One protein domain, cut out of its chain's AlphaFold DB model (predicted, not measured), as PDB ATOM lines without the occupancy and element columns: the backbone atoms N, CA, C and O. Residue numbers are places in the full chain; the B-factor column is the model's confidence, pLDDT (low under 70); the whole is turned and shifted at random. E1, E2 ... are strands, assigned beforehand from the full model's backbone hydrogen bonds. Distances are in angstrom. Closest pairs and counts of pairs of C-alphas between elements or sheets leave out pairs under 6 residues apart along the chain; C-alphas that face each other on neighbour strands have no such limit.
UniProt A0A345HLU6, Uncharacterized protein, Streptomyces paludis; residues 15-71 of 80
ATOM      1  N   GLU A  15     -37.424  36.704  38.004       85.44
ATOM      2  CA  GLU A  15     -37.460  36.426  39.435       85.44
ATOM      3  C   GLU A  15     -37.680  34.926  39.630       85.44
ATOM      4  O   GLU A  15     -38.717  34.382  39.244       85.44
ATOM      5  N   LEU A  16     -36.691  34.252  40.212       88.06
ATOM      6  CA  LEU A  16     -36.786  32.827  40.511       88.06
ATOM      7  C   LEU A  16     -37.579  32.595  41.797       88.06
ATOM      8  O   LEU A  16     -38.355  31.641  41.894       88.06
ATOM      9  N   MET A  17     -37.349  33.440  42.805       90.88
ATOM     10  CA  MET A  17     -37.959  33.306  44.122       90.88
ATOM     11  C   MET A  17     -37.858  34.605  44.925       90.88
ATOM     12  O   MET A  17     -36.801  35.232  44.956       90.88
ATOM     13  N   ALA A  18     -38.913  34.902  45.683       92.56
ATOM     14  CA  ALA A  18     -38.899  35.836  46.800       92.56
ATOM     15  C   ALA A  18     -39.313  35.128  48.098       92.56
ATOM     16  O   ALA A  18     -40.087  34.160  48.078       92.56
ATOM     17  N   LYS A  19     -38.787  35.581  49.240       93.50
ATOM     18  CA  LYS A  19     -39.092  34.981  50.542       93.50
ATOM     19  C   LYS A  19     -39.251  36.021  51.640       93.50
ATOM     20  O   LYS A  19     -38.307  36.732  51.953       93.50
ATOM     21  N   ASP A  20     -40.410  35.993  52.286       94.00
ATOM     22  CA  ASP A  20     -40.647  36.589  53.601       94.00
ATOM     23  C   ASP A  20     -40.105  35.636  54.685       94.00
ATOM     24  O   ASP A  20     -40.558  34.493  54.836       94.00
ATOM     25  N   THR A  21     -39.058  36.058  55.381       94.44
ATOM     26  CA  THR A  21     -38.378  35.302  56.438       94.44
ATOM     27  C   THR A  21     -38.763  35.756  57.840       94.44
ATOM     28  O   THR A  21     -38.581  34.977  58.785       94.44
ATOM     29  N   ASN A  22     -39.312  36.963  57.982       91.88
ATOM     30  CA  ASN A  22     -39.656  37.569  59.265       91.88
ATOM     31  C   ASN A  22     -41.176  37.524  59.575       91.88
ATOM     32  O   ASN A  22     -41.570  37.600  60.743       91.88
ATOM     33  N   GLY A  23     -42.014  37.277  58.565       92.50
ATOM     34  CA  GLY A  23     -43.461  37.092  58.647       92.50
ATOM     35  C   GLY A  23     -44.287  38.379  58.619       92.50
ATOM     36  O   GLY A  23     -45.433  38.355  59.086       92.50
ATOM     37  N   ASP A  24     -43.735  39.497  58.147       88.12
ATOM     38  CA  ASP A  24     -44.428  40.788  58.086       88.12
ATOM     39  C   ASP A  24     -45.252  40.997  56.802       88.12
ATOM     40  O   ASP A  24     -46.016  41.966  56.703       88.12
ATOM     41  N   GLY A  25     -45.168  40.059  55.855       89.75
ATOM     42  CA  GLY A  25     -45.868  40.106  54.578       89.75
ATOM     43  C   GLY A  25     -45.095  40.797  53.455       89.75
ATOM     44  O   GLY A  25     -45.657  40.942  52.367       89.75
ATOM     45  N   LYS A  26     -43.844  41.203  53.681       89.62
ATOM     46  CA  LYS A  26     -42.910  41.665  52.651       89.62
ATOM     47  C   LYS A  26     -41.803  40.634  52.462       89.62
ATOM     48  O   LYS A  26     -41.468  39.875  53.362       89.62
ATOM     49  N   ALA A  27     -41.248  40.567  51.257       91.00
ATOM     50  CA  ALA A  27     -40.089  39.718  51.028       91.00
ATOM     51  C   ALA A  27     -38.839  40.344  51.666       91.00
ATOM     52  O   ALA A  27     -38.640  41.547  51.560       91.00
ATOM     53  N   ASP A  28     -38.006  39.504  52.281       94.19
ATOM     54  CA  ASP A  28     -36.691  39.875  52.814       94.19
ATOM     55  C   ASP A  28     -35.554  39.471  51.858       94.19
ATOM     56  O   ASP A  28     -34.427  39.947  51.966       94.19
ATOM     57  N   VAL A  29     -35.816  38.512  50.959       95.06
ATOM     58  CA  VAL A  29     -34.810  37.922  50.066       95.06
ATOM     59  C   VAL A  29     -35.382  37.714  48.672       95.06
ATOM     60  O   VAL A  29     -36.472  37.151  48.546       95.06
ATOM     61  N   TRP A  30     -34.605  38.059  47.641       94.75
ATOM     62  CA  TRP A  30     -34.913  37.788  46.231       94.75
ATOM     63  C   TRP A  30     -33.759  37.071  45.532       94.75
ATOM     64  O   TRP A  30     -32.589  37.346  45.801       94.75
ATOM     65  N   PHE A  31     -34.112  36.181  44.605       94.25
ATOM     66  CA  PHE A  31     -33.208  35.464  43.709       94.25
ATOM     67  C   PHE A  31     -33.583  35.807  42.268       94.25
ATOM     68  O   PHE A  31     -34.711  35.530  41.850       94.25
ATOM     69  N   LEU A  32     -32.657  36.405  41.520       92.81
ATOM     70  CA  LEU A  32     -32.892  36.836  40.143       92.81
ATOM     71  C   LEU A  32     -31.933  36.124  39.195       92.81
ATOM     72  O   LEU A  32     -30.733  36.089  39.444       92.81
ATOM     73  N   ASP A  33     -32.492  35.620  38.108       92.12
ATOM     74  CA  ASP A  33     -31.805  35.099  36.932       92.12
ATOM     75  C   ASP A  33     -31.841  36.201  35.864       92.12
ATOM     76  O   ASP A  33     -32.916  36.657  35.469       92.12
ATOM     77  N   THR A  34     -30.687  36.732  35.485       90.31
ATOM     78  CA  THR A  34     -30.557  37.887  34.585       90.31
ATOM     79  C   THR A  34     -30.163  37.500  33.166       90.31
ATOM     80  O   THR A  34     -30.350  38.314  32.253       90.31
ATOM     81  N   ASP A  35     -29.669  36.279  32.965       89.00
ATOM     82  CA  ASP A  35     -29.258  35.760  31.662       89.00
ATOM     83  C   ASP A  35     -30.181  34.653  31.102       89.00
ATOM     84  O   ASP A  35     -30.141  34.361  29.901       89.00
ATOM     85  N   GLY A  36     -31.097  34.140  31.924       89.25
ATOM     86  CA  GLY A  36     -32.125  33.164  31.583       89.25
ATOM     87  C   GLY A  36     -31.661  31.707  31.638       89.25
ATOM     88  O   GLY A  36     -32.305  30.852  31.015       89.25
ATOM     89  N   ASP A  37     -30.548  31.398  32.306       88.56
ATOM     90  CA  ASP A  37     -30.010  30.036  32.371       88.56
ATOM     91  C   ASP A  37     -30.672  29.147  33.451       88.56
ATOM     92  O   ASP A  37     -30.459  27.925  33.490       88.56
ATOM     93  N   GLY A  38     -31.535  29.738  34.284       89.88
ATOM     94  CA  GLY A  38     -32.238  29.082  35.380       89.88
ATOM     95  C   GLY A  38     -31.474  29.058  36.705       89.88
ATOM     96  O   GLY A  38     -31.942  28.402  37.649       89.88
ATOM     97  N   LYS A  39     -30.327  29.735  36.806       90.88
ATOM     98  CA  LYS A  39     -29.572  29.951  38.043       90.88
ATOM     99  C   LYS A  39     -29.627  31.425  38.459       90.88
ATOM    100  O   LYS A  39     -29.827  32.310  37.639       90.88
ATOM    101  N   PRO A  40     -29.549  31.702  39.769       92.81
ATOM    102  CA  PRO A  40     -29.564  33.072  40.248       92.81
ATOM    103  C   PRO A  40     -28.202  33.748  40.062       92.81
ATOM    104  O   PRO A  40     -27.249  33.388  40.749       92.81
ATOM    105  N   ASP A  41     -28.174  34.805  39.258       94.19
ATOM    106  CA  ASP A  41     -27.046  35.735  39.130       94.19
ATOM    107  C   ASP A  41     -27.014  36.771  40.262       94.19
ATOM    108  O   ASP A  41     -25.971  37.344  40.585       94.19
ATOM    109  N   VAL A  42     -28.186  37.082  40.831       95.06
ATOM    110  CA  VAL A  42     -28.356  38.159  41.812       95.06
ATOM    111  C   VAL A  42     -29.115  37.665  43.033       95.06
ATOM    112  O   VAL A  42     -30.204  37.095  42.925       95.06
ATOM    113  N   LEU A  43     -28.558  37.946  44.210       95.69
ATOM    114  CA  LEU A  43     -29.224  37.776  45.496       95.69
ATOM    115  C   LEU A  43     -29.385  39.140  46.161       95.69
ATOM    116  O   LEU A  43     -28.416  39.887  46.288       95.69
ATOM    117  N   GLN A  44     -30.592  39.443  46.622       96.62
ATOM    118  CA  GLN A  44     -30.904  40.701  47.299       96.62
ATOM    119  C   GLN A  44     -31.437  40.440  48.697       96.62
ATOM    120  O   GLN A  44     -32.151  39.459  48.899       96.62
ATOM    121  N   PHE A  45     -31.096  41.324  49.633       96.56
ATOM    122  CA  PHE A  45     -31.471  41.222  51.037       96.56
ATOM    123  C   PHE A  45     -32.004  42.561  51.545       96.56
ATOM    124  O   PHE A  45     -31.307  43.570  51.439       96.56
ATOM    125  N   ASP A  46     -33.199  42.538  52.120       95.88
ATOM    126  CA  ASP A  46     -33.704  43.541  53.058       95.88
ATOM    127  C   ASP A  46     -33.361  43.032  54.469       95.88
ATOM    128  O   ASP A  46     -33.839  41.987  54.913       95.88
ATOM    129  N   THR A  47     -32.409  43.685  55.129       96.00
ATOM    130  CA  THR A  47     -31.850  43.224  56.407       96.00
ATOM    131  C   THR A  47     -32.449  43.930  57.613       96.00
ATOM    132  O   THR A  47     -32.237  43.465  58.742       96.00
ATOM    133  N   ASP A  48     -33.191  45.016  57.399       95.12
ATOM    134  CA  ASP A  48     -33.856  45.774  58.456       95.12
ATOM    135  C   ASP A  48     -35.397  45.704  58.415       95.12
ATOM    136  O   ASP A  48     -36.044  46.059  59.410       95.12
ATOM    137  N   GLY A  49     -35.964  45.126  57.353       91.94
ATOM    138  CA  GLY A  49     -37.387  44.838  57.182       91.94
ATOM    139  C   GLY A  49     -38.212  46.055  56.763       91.94
ATOM    140  O   GLY A  49     -39.424  46.109  57.016       91.94
ATOM    141  N   ASP A  50     -37.596  47.088  56.187       91.00
ATOM    142  CA  ASP A  50     -38.319  48.287  55.769       91.00
ATOM    143  C   ASP A  50     -39.027  48.136  54.401       91.00
ATOM    144  O   ASP A  50     -39.985  48.868  54.093       91.00
ATOM    145  N   GLY A  51     -38.709  47.074  53.657       89.06
ATOM    146  CA  GLY A  51     -39.207  46.756  52.321       89.06
ATOM    147  C   GLY A  51     -38.330  47.282  51.183       89.06
ATOM    148  O   GLY A  51     -38.787  47.292  50.030       89.06
ATOM    149  N   GLU A  52     -37.125  47.763  51.478       92.12
ATOM    150  CA  GLU A  52     -36.101  48.156  50.514       92.12
ATOM    151  C   GLU A  52     -34.881  47.225  50.592       92.12
ATOM    152  O   GLU A  52     -34.596  46.588  51.598       92.12
ATOM    153  N   VAL A  53     -34.156  47.089  49.479       95.75
ATOM    154  CA  VAL A  53     -32.963  46.234  49.441       95.75
ATOM    155  C   VAL A  53     -31.793  46.975  50.079       95.75
ATOM    156  O   VAL A  53     -31.383  48.024  49.583       95.75
ATOM    157  N   ASP A  54     -31.188  46.369  51.094       96.88
ATOM    158  CA  ASP A  54     -29.986  46.871  51.761       96.88
ATOM    159  C   ASP A  54     -28.699  46.429  51.070       96.88
ATOM    160  O   ASP A  54     -27.710  47.170  51.011       96.88
ATOM    161  N   VAL A  55     -28.677  45.185  50.591       97.88
ATOM    162  CA  VAL A  55     -27.476  44.548  50.049       97.88
ATOM    163  C   VAL A  55     -27.827  43.683  48.851       97.88
ATOM    164  O   VAL A  55     -28.754  42.878  48.894       97.88
ATOM    165  N   THR A  56     -27.004  43.795  47.813       97.62
ATOM    166  CA  THR A  56     -27.053  42.957  46.616       97.62
ATOM    167  C   THR A  56     -25.729  42.214  46.435       97.62
ATOM    168  O   THR A  56     -24.652  42.808  46.542       97.62
ATOM    169  N   ILE A  57     -25.801  40.914  46.153       97.44
ATOM    170  CA  ILE A  57     -24.674  40.052  45.777       97.44
ATOM    171  C   ILE A  57     -24.858  39.634  44.314       97.44
ATOM    172  O   ILE A  57     -25.959  39.242  43.937       97.44
ATOM    173  N   LEU A  58     -23.795  39.731  43.514       95.31
ATOM    174  CA  LEU A  58     -23.786  39.481  42.066       95.31
ATOM    175  C   LEU A  58     -22.764  38.401  41.702       95.31
ATOM    176  O   LEU A  58     -21.620  38.519  42.140       95.31
ATOM    177  N   ASP A  59     -23.157  37.446  40.862       94.88
ATOM    178  CA  ASP A  59     -22.325  36.397  40.245       94.88
ATOM    179  C   ASP A  59     -22.793  36.140  38.798       94.88
ATOM    180  O   ASP A  59     -23.246  35.061  38.452       94.88
ATOM    181  N   VAL A  60     -22.775  37.183  37.963       87.00
ATOM    182  CA  VAL A  60     -23.436  37.192  36.635       87.00
ATOM    183  C   VAL A  60     -22.776  36.259  35.612       87.00
ATOM    184  O   VAL A  60     -23.380  35.926  34.600       87.00
ATOM    185  N   ASP A  61     -21.508  35.894  35.803       89.06
ATOM    186  CA  ASP A  61     -20.815  34.926  34.943       89.06
ATOM    187  C   ASP A  61     -20.675  33.542  35.586       89.06
ATOM    188  O   ASP A  61     -20.053  32.653  34.991       89.06
ATOM    189  N   ASP A  62     -21.319  33.350  36.745       90.31
ATOM    190  CA  ASP A  62     -21.540  32.055  37.379       90.31
ATOM    191  C   ASP A  62     -20.210  31.333  37.713       90.31
ATOM    192  O   ASP A  62     -20.091  30.098  37.698       90.31
ATOM    193  N   ASP A  63     -19.165  32.127  37.979       93.62
ATOM    194  CA  ASP A  63     -17.787  31.674  38.184       93.62
ATOM    195  C   ASP A  63     -17.400  31.573  39.675       93.62
ATOM    196  O   ASP A  63     -16.346  31.015  40.023       93.62
ATOM    197  N   GLY A  64     -18.281  32.054  40.561       92.19
ATOM    198  CA  GLY A  64     -18.122  32.060  42.011       92.19
ATOM    199  C   GLY A  64     -17.389  33.287  42.564       92.19
ATOM    200  O   GLY A  64     -17.218  33.392  43.787       92.19
ATOM    201  N   ASN A  65     -16.933  34.215  41.718       94.19
ATOM    202  CA  ASN A  65     -16.338  35.485  42.122       94.19
ATOM    203  C   ASN A  65     -17.421  36.551  42.264       94.19
ATOM    204  O   ASN A  65     -17.701  37.345  41.371       94.19
ATOM    205  N   THR A  66     -17.969  36.639  43.468       95.69
ATOM    206  CA  THR A  66     -19.084  37.545  43.716       95.69
ATOM    207  C   THR A  66     -18.657  39.000  43.929       95.69
ATOM    208  O   THR A  66     -17.654  39.270  44.600       95.69
ATOM    209  N   ALA A  67     -19.495  39.946  43.505       96.12
ATOM    210  CA  ALA A  67     -19.443  41.340  43.947       96.12
ATOM    211  C   ALA A  67     -20.549  41.638  44.972       96.12
ATOM    212  O   ALA A  67     -21.657  41.122  44.864       96.12
ATOM    213  N   THR A  68     -20.270  42.505  45.950       96.94
ATOM    214  CA  THR A  68     -21.269  42.991  46.919       96.94
ATOM    215  C   THR A  68     -21.474  44.490  46.756       96.94
ATOM    216  O   THR A  68     -20.510  45.258  46.742       96.94
ATOM    217  N   VAL A  69     -22.734  44.904  46.669       96.50
ATOM    218  CA  VAL A  69     -23.158  46.293  46.491       96.50
ATOM    219  C   VAL A  69     -24.141  46.657  47.604       96.50
ATOM    220  O   VAL A  69     -24.981  45.847  47.979       96.50
ATOM    221  N   GLN A  70     -24.021  47.869  48.152       97.50
ATOM    222  CA  GLN A  70     -25.038  48.427  49.047       97.50
ATOM    223  C   GLN A  70     -26.219  48.948  48.224       97.50
ATOM    224  O   GLN A  70     -26.011  49.646  47.228       97.50
ATOM    225  N   GLY A  71     -27.434  48.644  48.662       95.62
ATOM    226  CA  GLY A  71     -28.667  48.924  47.939       95.62
ATOM    227  C   GLY A  71     -29.035  47.833  46.930       95.62
ATOM    228  O   GLY A  71     -28.490  46.726  46.934       95.62
TER     229      GLY A  71
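Overview. This is residues 15 to 71 of the 80 residues of an uncharacterized protein of Streptomyces paludis (UniProt A0A345HLU6). With little regular structure, this is one twisted sheet of five short strands side by side, with loops reaching past both ends of the strands. The sheet's order is E1 E2 E3 E4 E5, a meander, each strand the antiparallel neighbour of the one before. The 57 printed residues, 22 in named strands, have no named helix; the all-strand whole is compact, radius of gyration of the C-alphas 11.7 A, spanning 34 by 22 by 13 A.

Arrangement. Start at edge strand E1, residues 15 to 19, a hairpin with E2, residues 29 to 33, at 171 degrees; within hydrogen-bond range, N 16 and O 31 are 2.9 A apart. E2 and E3, residues 42 to 45, form the next hairpin, with N 32 and O 42 at 2.9 A. E3 and E4, residues 55 to 58, follow, with N 57 and O 43 at 2.8 A. E4 and edge strand E5, residues 67 to 70, form the last hairpin, antiparallel with 158 degrees between their N-to-C directions, and N 69 and O 56 are within hydrogen-bond range at 2.8 A.

Along the chain. Find C-alpha 15 at (-37.460, 36.426, 39.435), where E1 begins. E2 is 13.8 A long, and E5 ends at C-alpha 70, (-25.038, 48.427, 49.047).

Size, cuts and confidence. The farthest C-alphas, Asp 24 and Asp 63, are 34.5 A apart. The printed part has no cut, its four links are short, and no printed residue is under 70 in pLDDT.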